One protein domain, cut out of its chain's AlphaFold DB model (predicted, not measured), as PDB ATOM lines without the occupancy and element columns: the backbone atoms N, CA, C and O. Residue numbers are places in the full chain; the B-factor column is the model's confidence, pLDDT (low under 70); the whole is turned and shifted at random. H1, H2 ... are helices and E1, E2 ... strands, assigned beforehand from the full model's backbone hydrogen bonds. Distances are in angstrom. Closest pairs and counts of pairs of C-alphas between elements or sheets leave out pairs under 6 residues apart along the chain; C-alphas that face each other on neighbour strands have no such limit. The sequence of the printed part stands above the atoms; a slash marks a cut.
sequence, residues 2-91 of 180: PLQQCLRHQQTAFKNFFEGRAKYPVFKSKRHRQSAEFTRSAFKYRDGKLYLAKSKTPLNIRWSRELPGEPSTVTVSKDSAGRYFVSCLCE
ATOM      1  N   PRO A   2      20.327  41.195  34.919       78.31
ATOM      2  CA  PRO A   2      21.725  40.921  34.534       78.31
ATOM      3  C   PRO A   2      22.568  40.313  35.665       78.31
ATOM      4  O   PRO A   2      23.360  39.406  35.442       78.31
ATOM      5  N   LEU A   3      22.345  40.761  36.907       85.12
ATOM      6  CA  LEU A   3      23.044  40.229  38.081       85.12
ATOM      7  C   LEU A   3      22.732  38.746  38.341       85.12
ATOM      8  O   LEU A   3      23.628  37.983  38.681       85.12
ATOM      9  N   GLN A   4      21.484  38.322  38.129       88.75
ATOM     10  CA  GLN A   4      21.098  36.913  38.264       88.75
ATOM     11  C   GLN A   4      21.770  36.058  37.184       88.75
ATOM     12  O   GLN A   4      22.198  34.943  37.461       88.75
ATOM     13  N   GLN A   5      21.927  36.595  35.971       89.75
ATOM     14  CA  GLN A   5      22.647  35.904  34.905       89.75
ATOM     15  C   GLN A   5      24.142  35.754  35.218       89.75
ATOM     16  O   GLN A   5      24.726  34.711  34.939       89.75
ATOM     17  N   CYS A   6      24.757  36.734  35.890       89.75
ATOM     18  CA  CYS A   6      26.129  36.596  36.381       89.75
ATOM     19  C   CYS A   6      26.297  35.414  37.348       89.75
ATOM     20  O   CYS A   6      27.310  34.719  37.263       89.75
ATOM     21  N   LEU A   7      25.317  35.158  38.224       92.50
ATOM     22  CA  LEU A   7      25.345  33.999  39.123       92.50
ATOM     23  C   LEU A   7      25.244  32.683  38.347       92.50
ATOM     24  O   LEU A   7      26.002  31.758  38.623       92.50
ATOM     25  N   ARG A   8      24.392  32.615  37.315       92.50
ATOM     26  CA  ARG A   8      24.318  31.437  36.435       92.50
ATOM     27  C   ARG A   8      25.641  31.180  35.718       92.50
ATOM     28  O   ARG A   8      26.126  30.056  35.723       92.50
ATOM     29  N   HIS A   9      26.276  32.224  35.185       91.94
ATOM     30  CA  HIS A   9      27.603  32.107  34.572       91.94
ATOM     31  C   HIS A   9      28.664  31.610  35.558       91.94
ATOM     32  O   HIS A   9      29.508  30.796  35.189       91.94
ATOM     33  N   GLN A  10      28.622  32.080  36.808       94.06
ATOM     34  CA  GLN A  10      29.516  31.603  37.859       94.06
ATOM     35  C   GLN A  10      29.268  30.121  38.170       94.06
ATOM     36  O   GLN A  10      30.222  29.348  38.205       94.06
ATOM     37  N   GLN A  11      28.008  29.713  38.327       95.62
ATOM     38  CA  GLN A  11      27.633  28.319  38.568       95.62
ATOM     39  C   GLN A  11      28.113  27.403  37.436       95.62
ATOM     40  O   GLN A  11      28.742  26.381  37.700       95.62
ATOM     41  N   THR A  12      27.892  27.783  36.173       95.81
ATOM     42  CA  THR A  12      28.387  27.029  35.012       95.81
ATOM     43  C   THR A  12      29.914  26.934  35.006       95.81
ATOM     44  O   THR A  12      30.457  25.870  34.721       95.81
ATOM     45  N   ALA A  13      30.621  28.015  35.350       95.38
ATOM     46  CA  ALA A  13      32.081  28.010  35.398       95.38
ATOM     47  C   ALA A  13      32.626  27.048  36.467       95.38
ATOM     48  O   ALA A  13      33.545  26.284  36.179       95.38
ATOM     49  N   PHE A  14      32.041  27.040  37.670       96.94
ATOM     50  CA  PHE A  14      32.426  26.095  38.722       96.94
ATOM     51  C   PHE A  14      32.066  24.652  38.368       96.94
ATOM     52  O   PHE A  14      32.893  23.770  38.563       96.94
ATOM     53  N   LYS A  15      30.890  24.411  37.774       97.62
ATOM     54  CA  LYS A  15      30.518  23.084  37.262       97.62
ATOM     55  C   LYS A  15      31.572  22.556  36.282       97.62
ATOM     56  O   LYS A  15      32.071  21.452  36.453       97.62
ATOM     57  N   ASN A  16      31.975  23.375  35.309       97.19
ATOM     58  CA  ASN A  16      33.009  23.000  34.340       97.19
ATOM     59  C   ASN A  16      34.378  22.740  34.995       97.19
ATOM     60  O   ASN A  16      35.126  21.898  34.506       97.19
ATOM     61  N   PHE A  17      34.718  23.462  36.068       97.50
ATOM     62  CA  PHE A  17      35.950  23.241  36.828       97.50
ATOM     63  C   PHE A  17      35.941  21.896  37.560       97.50
ATOM     64  O   PHE A  17      36.886  21.127  37.416       97.50
ATOM     65  N   PHE A  18      34.867  21.584  38.292       97.50
ATOM     66  CA  PHE A  18      34.755  20.317  39.021       97.50
ATOM     67  C   PHE A  18      34.683  19.101  38.090       97.50
ATOM     68  O   PHE A  18      35.196  18.043  38.429       97.50
ATOM     69  N   GLU A  19      34.115  19.258  36.894       97.62
ATOM     70  CA  GLU A  19      34.103  18.221  35.853       97.62
ATOM     71  C   GLU A  19      35.431  18.117  35.072       97.62
ATOM     72  O   GLU A  19      35.511  17.383  34.091       97.62
ATOM     73  N   GLY A  20      36.466  18.884  35.438       96.38
ATOM     74  CA  GLY A  20      37.781  18.844  34.784       96.38
ATOM     75  C   GLY A  20      37.820  19.432  33.366       96.38
ATOM     76  O   GLY A  20      38.832  19.322  32.678       96.38
ATOM     77  N   ARG A  21      36.745  20.092  32.915       96.56
ATOM     78  CA  ARG A  21      36.629  20.686  31.567       96.56
ATOM     79  C   ARG A  21      37.244  22.085  31.469       96.56
ATOM     80  O   ARG A  21      37.438  22.600  30.370       96.56
ATOM     81  N   ALA A  22      37.518  22.731  32.603       95.56
ATOM     82  CA  ALA A  22      38.090  24.072  32.667       95.56
ATOM     83  C   ALA A  22      39.000  24.257  33.893       95.56
ATOM     84  O   ALA A  22      38.899  23.538  34.882       95.56
ATOM     85  N   LYS A  23      39.876  25.267  33.841       95.81
ATOM     86  CA  LYS A  23      40.679  25.709  34.997       95.81
ATOM     87  C   LYS A  23      39.809  26.438  36.029       95.81
ATOM     88  O   LYS A  23      38.691  26.850  35.720       95.81
ATOM     89  N   TYR A  24      40.356  26.642  37.231       96.25
ATOM     90  CA  TYR A  24      39.674  27.361  38.310       96.25
ATOM     91  C   TYR A  24      39.155  28.735  37.831       96.25
ATOM     92  O   TYR A  24      39.939  29.511  37.267       96.25
ATOM     93  N   PRO A  25      37.859  29.056  38.016       94.75
ATOM     94  CA  PRO A  25      37.283  30.307  37.531       94.75
ATOM     95  C   PRO A  25      37.917  31.542  38.182       94.75
ATOM     96  O   PRO A  25      38.141  31.586  39.387       94.75
ATOM     97  N   VAL A  26      38.143  32.592  37.391       91.62
ATOM     98  CA  VAL A  26      38.662  33.883  37.872       91.62
ATOM     99  C   VAL A  26      37.627  34.991  37.706       91.62
ATOM    100  O   VAL A  26      36.854  35.007  36.744       91.62
ATOM    101  N   PHE A  27      37.615  35.953  38.631       87.44
ATOM    102  CA  PHE A  27      36.718  37.103  38.533       87.44
ATOM    103  C   PHE A  27      37.051  37.979  37.320       87.44
ATOM    104  O   PHE A  27      38.213  38.240  37.000       87.44
ATOM    105  N   LYS A  28      36.009  38.490  36.653       82.94
ATOM    106  CA  LYS A  28      36.173  39.415  35.527       82.94
ATOM    107  C   LYS A  28      36.776  40.738  36.011       82.94
ATOM    108  O   LYS A  28      36.229  41.403  36.886       82.94
ATOM    109  N   SER A  29      37.874  41.156  35.384       85.25
ATOM    110  CA  SER A  29      38.467  42.477  35.617       85.25
ATOM    111  C   SER A  29      37.612  43.591  35.007       85.25
ATOM    112  O   SER A  29      37.107  43.454  33.893       85.25
ATOM    113  N   LYS A  30      37.550  44.751  35.678       80.62
ATOM    114  CA  LYS A  30      36.911  45.974  35.150       80.62
ATOM    115  C   LYS A  30      37.525  46.460  33.830       80.62
ATOM    116  O   LYS A  30      36.860  47.176  33.087       80.62
ATOM    117  N   ARG A  31      38.789  46.099  33.568       80.31
ATOM    118  CA  ARG A  31      39.543  46.462  32.355       80.31
ATOM    119  C   ARG A  31      39.271  45.521  31.174       80.31
ATOM    120  O   ARG A  31      39.716  45.804  30.068       80.31
ATOM    121  N   HIS A  32      38.598  44.395  31.407       79.12
ATOM    122  CA  HIS A  32      38.249  43.446  30.357       79.12
ATOM    123  C   HIS A  32      36.996  43.908  29.594       79.12
ATOM    124  O   HIS A  32      36.304  44.831  30.025       79.12
ATOM    125  N   ARG A  33      36.683  43.244  28.471       82.69
ATOM    126  CA  ARG A  33      35.435  43.445  27.717       82.69
ATOM    127  C   ARG A  33      34.237  43.457  28.668       82.69
ATOM    128  O   ARG A  33      33.982  42.461  29.350       82.69
ATOM    129  N   GLN A  34      33.520  44.576  28.687       89.88
ATOM    130  CA  GLN A  34      32.321  44.756  29.497       89.88
ATOM    131  C   GLN A  34      31.127  44.245  28.698       89.88
ATOM    132  O   GLN A  34      30.918  44.665  27.561       89.88
ATOM    133  N   SER A  35      30.364  43.321  29.274       91.88
ATOM    134  CA  SER A  35      29.168  42.780  28.638       91.88
ATOM    135  C   SER A  35      28.090  42.457  29.663       91.88
ATOM    136  O   SER A  35      28.400  42.013  30.769       91.88
ATOM    137  N   ALA A  36      26.835  42.645  29.271       92.12
ATOM    138  CA  ALA A  36      25.654  42.282  30.034       92.12
ATOM    139  C   ALA A  36      24.731  41.436  29.156       92.12
ATOM    140  O   ALA A  36      24.397  41.832  28.039       92.12
ATOM    141  N   GLU A  37      24.351  40.273  29.672       93.31
ATOM    142  CA  GLU A  37      23.459  39.335  29.001       93.31
ATOM    143  C   GLU A  37      22.045  39.455  29.572       93.31
ATOM    144  O   GLU A  37      21.847  39.542  30.788       93.31
ATOM    145  N   PHE A  38      21.072  39.478  28.670       93.31
ATOM    146  CA  PHE A  38      19.651  39.612  28.934       93.31
ATOM    147  C   PHE A  38      18.940  38.410  28.321       93.31
ATOM    148  O   PHE A  38      18.960  38.212  27.108       93.31
ATOM    149  N   THR A  39      18.304  37.612  29.170       92.06
ATOM    150  CA  THR A  39      17.431  36.513  28.751       92.06
ATOM    151  C   THR A  39      16.050  37.044  28.360       92.06
ATOM    152  O   THR A  39      15.744  38.212  28.604       92.06
ATOM    153  N   ARG A  40      15.198  36.190  27.780       88.75
ATOM    154  CA  ARG A  40      13.869  36.531  27.230       88.75
ATOM    155  C   ARG A  40      12.979  37.406  28.127       88.75
ATOM    156  O   ARG A  40      12.267  38.263  27.624       88.75
ATOM    157  N   SER A  41      13.036  37.256  29.452       88.81
ATOM    158  CA  SER A  41      12.247  38.084  30.386       88.81
ATOM    159  C   SER A  41      12.798  39.502  30.597       88.81
ATOM    160  O   SER A  41      12.133  40.356  31.187       88.81
ATOM    161  N   ALA A  42      14.027  39.762  30.154       91.06
ATOM    162  CA  ALA A  42      14.787  40.973  30.431       91.06
ATOM    163  C   ALA A  42      14.969  41.885  29.204       91.06
ATOM    164  O   ALA A  42      15.707  42.870  29.288       91.06
ATOM    165  N   PHE A  43      14.295  41.595  28.092       93.75
ATOM    166  CA  PHE A  43      14.196  42.478  26.933       93.75
ATOM    167  C   PHE A  43      12.854  42.272  26.215       93.75
ATOM    168  O   PHE A  43      12.149  41.298  26.454       93.75
ATOM    169  N   LYS A  44      12.488  43.207  25.340       93.50
ATOM    170  CA  LYS A  44      11.380  43.062  24.392       93.50
ATOM    171  C   LYS A  44      11.909  43.388  23.006       93.50
ATOM    172  O   LYS A  44      12.568  44.409  22.835       93.50
ATOM    173  N   TYR A  45      11.616  42.536  22.038       92.62
ATOM    174  CA  TYR A  45      11.923  42.778  20.636       92.62
ATOM    175  C   TYR A  45      10.609  42.763  19.859       92.62
ATOM    176  O   TYR A  45       9.886  41.774  19.926       92.62
ATOM    177  N   ARG A  46      10.259  43.885  19.223       89.38
ATOM    178  CA  ARG A  46       9.039  44.047  18.413       89.38
ATOM    179  C   ARG A  46       9.326  45.002  17.267       89.38
ATOM    180  O   ARG A  46       9.937  46.041  17.508       89.38
ATOM    181  N   ASP A  47       8.909  44.654  16.056       85.94
ATOM    182  CA  ASP A  47       9.000  45.516  14.867       85.94
ATOM    183  C   ASP A  47      10.411  46.094  14.637       85.94
ATOM    184  O   ASP A  47      10.594  47.294  14.431       85.94
ATOM    185  N   GLY A  48      11.447  45.260  14.795       87.19
ATOM    186  CA  GLY A  48      12.851  45.680  14.653       87.19
ATOM    187  C   GLY A  48      13.386  46.572  15.783       87.19
ATOM    188  O   GLY A  48      14.553  46.973  15.762       87.19
ATOM    189  N   LYS A  49      12.565  46.879  16.795       91.94
ATOM    190  CA  LYS A  49      12.920  47.710  17.949       91.94
ATOM    191  C   LYS A  49      13.236  46.842  19.158       91.94
ATOM    192  O   LYS A  49      12.438  46.002  19.579       91.94
ATOM    193  N   LEU A  50      14.397  47.093  19.756       94.25
ATOM    194  CA  LEU A  50      14.866  46.384  20.939       94.25
ATOM    195  C   LEU A  50      14.755  47.261  22.186       94.25
ATOM    196  O   LEU A  50      15.363  48.325  22.272       94.25
ATOM    197  N   TYR A  51      14.030  46.770  23.181       94.44
ATOM    198  CA  TYR A  51      13.886  47.379  24.495       94.44
ATOM    199  C   TYR A  51      14.595  46.506  25.514       94.44
ATOM    200  O   TYR A  51      14.322  45.311  25.609       94.44
ATOM    201  N   LEU A  52      15.472  47.089  26.321       92.75
ATOM    202  CA  LEU A  52      16.044  46.389  27.467       92.75
ATOM    203  C   LEU A  52      15.169  46.582  28.701       92.75
ATOM    204  O   LEU A  52      14.464  47.584  28.831       92.75
ATOM    205  N   ALA A  53      15.249  45.645  29.644       88.06
ATOM    206  CA  ALA A  53      14.634  45.813  30.952       88.06
ATOM    207  C   ALA A  53      15.043  47.159  31.564       88.06
ATOM    208  O   ALA A  53      16.222  47.508  31.588       88.06
ATOM    209  N   LYS A  54      14.048  47.888  32.087       83.44
ATOM    210  CA  LYS A  54      14.179  49.240  32.661       83.44
ATOM    211  C   LYS A  54      14.448  50.367  31.650       83.44
ATOM    212  O   LYS A  54      14.525  51.515  32.073       83.44
ATOM    213  N   SER A  55      14.490  50.083  30.346       87.06
ATOM    214  CA  SER A  55      14.416  51.113  29.304       87.06
ATOM    215  C   SER A  55      12.964  51.348  28.895       87.06
ATOM    216  O   SER A  55      12.253  50.398  28.566       87.06
ATOM    217  N   LYS A  56      12.516  52.609  28.912       86.69
ATOM    218  CA  LYS A  56      11.198  52.995  28.373       86.69
ATOM    219  C   LYS A  56      11.246  53.179  26.856       86.69
ATOM    220  O   LYS A  56      10.271  52.898  26.170       86.69
ATOM    221  N   THR A  57      12.385  53.635  26.345       93.12
ATOM    222  CA  THR A  57      12.622  53.876  24.922       93.12
ATOM    223  C   THR A  57      13.325  52.681  24.274       93.12
ATOM    224  O   THR A  57      14.078  51.964  24.954       93.12
ATOM    225  N   PRO A  58      13.092  52.436  22.973       94.19
ATOM    226  CA  PRO A  58      13.870  51.455  22.240       94.19
ATOM    227  C   PRO A  58      15.306  51.950  22.077       94.19
ATOM    228  O   PRO A  58      15.571  53.153  22.010       94.19
ATOM    229  N   LEU A  59      16.241  51.015  21.990       93.00
ATOM    230  CA  LEU A  59      17.611  51.332  21.626       93.00
ATOM    231  C   LEU A  59      17.666  51.778  20.164       93.00
ATOM    232  O   LEU A  59      17.113  51.117  19.285       93.00
ATOM    233  N   ASN A  60      18.386  52.867  19.903       92.44
ATOM    234  CA  ASN A  60      18.724  53.268  18.544       92.44
ATOM    235  C   ASN A  60      19.875  52.383  18.037       92.44
ATOM    236  O   ASN A  60      21.040  52.619  18.364       92.44
ATOM    237  N   ILE A  61      19.534  51.317  17.312       93.12
ATOM    238  CA  ILE A  61      20.480  50.305  16.834       93.12
ATOM    239  C   ILE A  61      20.637  50.435  15.322       93.12
ATOM    240  O   ILE A  61      19.663  50.379  14.577       93.12
ATOM    241  N   ARG A  62      21.889  50.514  14.863       93.81
ATOM    242  CA  ARG A  62      22.228  50.270  13.461       93.81
ATOM    243  C   ARG A  62      22.401  48.769  13.247       93.81
ATOM    244  O   ARG A  62      23.432  48.209  13.620       93.81
ATOM    245  N   TRP A  63      21.398  48.128  12.659       92.94
ATOM    246  CA  TRP A  63      21.442  46.702  12.345       92.94
ATOM    247  C   TRP A  63      22.458  46.416  11.232       92.94
ATOM    248  O   TRP A  63      22.499  47.114  10.222       92.94
ATOM    249  N   SER A  64      23.311  45.406  11.431       92.62
ATOM    250  CA  SER A  64      24.224  44.913  10.385       92.62
ATOM    251  C   SER A  64      23.543  43.943   9.420       92.62
ATOM    252  O   SER A  64      24.016  43.767   8.302       92.62
ATOM    253  N   ARG A  65      22.468  43.300   9.878       91.06
ATOM    254  CA  ARG A  65      21.581  42.394   9.146       91.06
ATOM    255  C   ARG A  65      20.254  42.295   9.888       91.06
ATOM    256  O   ARG A  65      20.211  42.564  11.093       91.06
ATOM    257  N   GLU A  66      19.217  41.872   9.185       89.88
ATOM    258  CA  GLU A  66      17.947  41.498   9.800       89.88
ATOM    259  C   GLU A  66      18.125  40.250  10.673       89.88
ATOM    260  O   GLU A  66      19.000  39.411  10.429       89.88
ATOM    261  N   LEU A  67      17.338  40.159  11.748       90.62
ATOM    262  CA  LEU A  67      17.374  38.986  12.610       90.62
ATOM    263  C   LEU A  67      16.577  37.858  11.946       90.62
ATOM    264  O   LEU A  67      15.441  38.099  11.545       90.62
ATOM    265  N   PRO A  68      17.126  36.632  11.871       89.62
ATOM    266  CA  PRO A  68      16.459  35.509  11.211       89.62
ATOM    267  C   PRO A  68      15.229  34.993  11.979       89.62
ATOM    268  O   PRO A  68      14.513  34.134  11.483       89.62
ATOM    269  N   GLY A  69      14.987  35.495  13.192       89.56
ATOM    270  CA  GLY A  69      13.864  35.121  14.041       89.56
ATOM    271  C   GLY A  69      13.827  35.959  15.317       89.56
ATOM    272  O   GLY A  69      14.613  36.900  15.489       89.56
ATOM    273  N   GLU A  70      12.924  35.614  16.235       91.25
ATOM    274  CA  GLU A  70      12.896  36.252  17.549       91.25
ATOM    275  C   GLU A  70      14.143  35.874  18.365       91.25
ATOM    276  O   GLU A  70      14.459  34.690  18.515       91.25
ATOM    277  N   PRO A  71      14.846  36.853  18.958       94.19
ATOM    278  CA  PRO A  71      15.983  36.537  19.799       94.19
ATOM    279  C   PRO A  71      15.550  35.844  21.093       94.19
ATOM    280  O   PRO A  71      14.577  36.238  21.744       94.19
ATOM    281  N   SER A  72      16.325  34.843  21.506       93.62
ATOM    282  CA  SER A  72      16.215  34.165  22.800       93.62
ATOM    283  C   SER A  72      17.036  34.879  23.877       93.62
ATOM    284  O   SER A  72      16.575  35.064  25.010       93.62
ATOM    285  N   THR A  73      18.222  35.357  23.493       94.12
ATOM    286  CA  THR A  73      19.172  36.050  24.366       94.12
ATOM    287  C   THR A  73      19.774  37.253  23.656       94.12
ATOM    288  O   THR A  73      20.182  37.186  22.498       94.12
ATOM    289  N   VAL A  74      19.890  38.359  24.382       95.19
ATOM    290  CA  VAL A  74      20.517  39.593  23.913       95.19
ATOM    291  C   VAL A  74      21.724  39.895  24.785       95.19
ATOM    292  O   VAL A  74      21.617  39.973  26.004       95.19
ATOM    293  N   THR A  75      22.880  40.119  24.171       95.12
ATOM    294  CA  THR A  75      24.083  40.564  24.879       95.12
ATOM    295  C   THR A  75      24.479  41.952  24.412       95.12
ATOM    296  O   THR A  75      24.763  42.172  23.237       95.12
ATOM    297  N   VAL A  76      24.543  42.886  25.356       94.56
ATOM    298  CA  VAL A  76      25.100  44.221  25.140       94.56
ATOM    299  C   VAL A  76      26.558  44.190  25.556       94.56
ATOM    300  O   VAL A  76      26.876  43.786  26.674       94.56
ATOM    301  N   SER A  77      27.457  44.620  24.682       94.31
ATOM    302  CA  SER A  77      28.888  44.697  24.966       94.31
ATOM    303  C   SER A  77      29.449  46.077  24.654       94.31
ATOM    304  O   SER A  77      28.931  46.783  23.793       94.31
ATOM    305  N   LYS A  78      30.500  46.465  25.377       92.88
ATOM    306  CA  LYS A  78      31.230  47.715  25.175       92.88
ATOM    307  C   LYS A  78      32.656  47.403  24.748       92.88
ATOM    308  O   LYS A  78      33.335  46.597  25.396       92.88
ATOM    309  N   ASP A  79      33.103  48.029  23.669       89.88
ATOM    310  CA  ASP A  79      34.487  47.918  23.222       89.88
ATOM    311  C   ASP A  79      35.418  48.889  23.970       89.88
ATOM    312  O   ASP A  79      34.994  49.744  24.752       89.88
ATOM    313  N   SER A  80      36.724  48.757  23.736       84.75
ATOM    314  CA  SER A  80      37.733  49.637  24.338       84.75
ATOM    315  C   SER A  80      37.690  51.077  23.811       84.75
ATOM    316  O   SER A  80      38.254  51.960  24.452       84.75
ATOM    317  N   ALA A  81      37.020  51.322  22.680       87.56
ATOM    318  CA  ALA A  81      36.780  52.652  22.125       87.56
ATOM    319  C   ALA A  81      35.506  53.310  22.694       87.56
ATOM    320  O   ALA A  81      35.185  54.439  22.335       87.56
ATOM    321  N   GLY A  82      34.784  52.628  23.588       88.69
ATOM    322  CA  GLY A  82      33.573  53.132  24.226       88.69
ATOM    323  C   GLY A  82      32.285  52.931  23.425       88.69
ATOM    324  O   GLY A  82      31.237  53.397  23.864       88.69
ATOM    325  N   ARG A  83      32.341  52.220  22.296       92.56
ATOM    326  CA  ARG A  83      31.188  51.904  21.448       92.56
ATOM    327  C   ARG A  83      30.429  50.711  22.012       92.56
ATOM    328  O   ARG A  83      31.029  49.768  22.534       92.56
ATOM    329  N   TYR A  84      29.109  50.752  21.873       94.25
ATOM    330  CA  TYR A  84      28.213  49.691  22.317       94.25
ATOM    331  C   TYR A  84      27.761  48.844  21.132       94.25
ATOM    332  O   TYR A  84      27.413  49.370  20.078       94.25
ATOM    333  N   PHE A  85      27.746  47.531  21.331       95.19
ATOM    334  CA  PHE A  85      27.290  46.546  20.360       95.19
ATOM    335  C   PHE A  85      26.248  45.642  20.994       95.19
ATOM    336  O   PHE A  85      26.352  45.293  22.173       95.19
ATOM    337  N   VAL A  86      25.277  45.228  20.188       95.25
ATOM    338  CA  VAL A  86      24.238  44.282  20.579       95.25
ATOM    339  C   VAL A  86      24.401  43.023  19.739       95.25
ATOM    340  O   VAL A  86      24.468  43.103  18.515       95.25
ATOM    341  N   SER A  87      24.473  41.867  20.391       95.00
ATOM    342  CA  SER A  87      24.422  40.563  19.733       95.00
ATOM    343  C   SER A  87      23.173  39.813  20.173       95.00
ATOM    344  O   SER A  87      22.943  39.649  21.374       95.00
ATOM    345  N   CYS A  88      22.407  39.344  19.199       94.88
ATOM    346  CA  CYS A  88      21.154  38.631  19.395       94.88
ATOM    347  C   CYS A  88      21.352  37.157  19.032       94.88
ATOM    348  O   CYS A  88      21.698  36.849  17.892       94.88
ATOM    349  N   LEU A  89      21.151  36.260  19.995       95.12
ATOM    350  CA  LEU A  89      21.061  34.827  19.742       95.12
ATOM    351  C   LEU A  89      19.642  34.529  19.266       95.12
ATOM    352  O   LEU A  89      18.697  34.791  20.005       95.12
ATOM    353  N   CYS A  90      19.509  34.018  18.047       93.81
ATOM    354  CA  CYS A  90      18.228  33.659  17.449       93.81
ATOM    355  C   CYS A  90      18.301  32.195  17.027       93.81
ATOM    356  O   CYS A  90      19.315  31.766  16.475       93.81
ATOM    357  N   GLU A  91      17.237  31.457  17.300       91.88
ATOM    358  CA  GLU A  91      17.023  30.142  16.713       91.88
ATOM    359  C   GLU A  91      16.406  30.346  15.330       91.88
ATOM    360  O   GLU A  91      15.549  31.215  15.155       91.88
TER     361      GLU A  91
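AT A GLANCE: This is residues 2 to 91 of the 180 residues of an uncharacterized protein of Halomonas meridiana (UniProt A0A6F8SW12). A small sheet of three antiparallel strands, in the order E1, E4, E5, stands between two parts: the helix H1, which runs away from it like an arm, and a short hairpin of E2 and E3. H1 only grazes the sheet with its residues 2 to 6, and the long link after it comes back to the start of E1; a second long link joins E3 to E4. The printed part has 90 residues, with one named helix and five named strands in the order H1, E1, E2, E3, E4, E5, and its class is mixed, helices and strands. It is loose, with a radius of gyration of the C-alphas of 15.2 A, and spans 44 by 30 by 25 A.

IN THESE COORDINATES: Look first at the largest sheet. Find C-alpha 34 at (32.321, 44.756, 29.497); from there E1, residues 34 to 39, runs 17.0 A. E4, residues 71 to 78, is the longest strand by residues and runs 19.7 A, and E5, residues 84 to 90, runs 19.5 A to C-alpha 90 at (18.228, 33.659, 17.449). The shorter strands are E2, residues 43 to 46, and E3, residues 49 to 52. Go back to C-alpha 2 at (21.725, 40.921, 34.534) to find H1, residues 2 to 18, 24.8 A long.

HOW THE PARTS SIT: Start at E4, the inner strand, with the edge strands E1 and E5 as its neighbours. E1 and E4 are antiparallel at 165 degrees, with N 36 and O 76 within hydrogen-bond range at 2.8 A. E4 and E5 form a hairpin, antiparallel at 161 degrees, with N 75 and O 87 within range at 2.8 A. E2 and E3 form another hairpin, at 167 degrees, where N 44 and O 51 are 2.8 A apart. E1 and E2 meet only through their link. Between E2 and E4 the closest C-alphas are those of Tyr 45 and Pro 71, 7.5 A apart. The closest C-alphas of H1 and E1 are those of Pro 2 and Glu 37, at 6.0 A. H1 is apart from E2 and E3, and E5 is apart from both too. In H1 every O i to N i+4 pair is within hydrogen-bond range.

THE WHOLE: Measure the domain from Gly 20 to Thr 57, whose C-alphas are the two farthest apart, at 44.2 A. The printed part has no cut. Two links are long: residues 19 to 33 between H1 and E1, and residues 53 to 70 between E3 and E4. The mean pLDDT of the printed part is 91.6, and no printed residue is under 70.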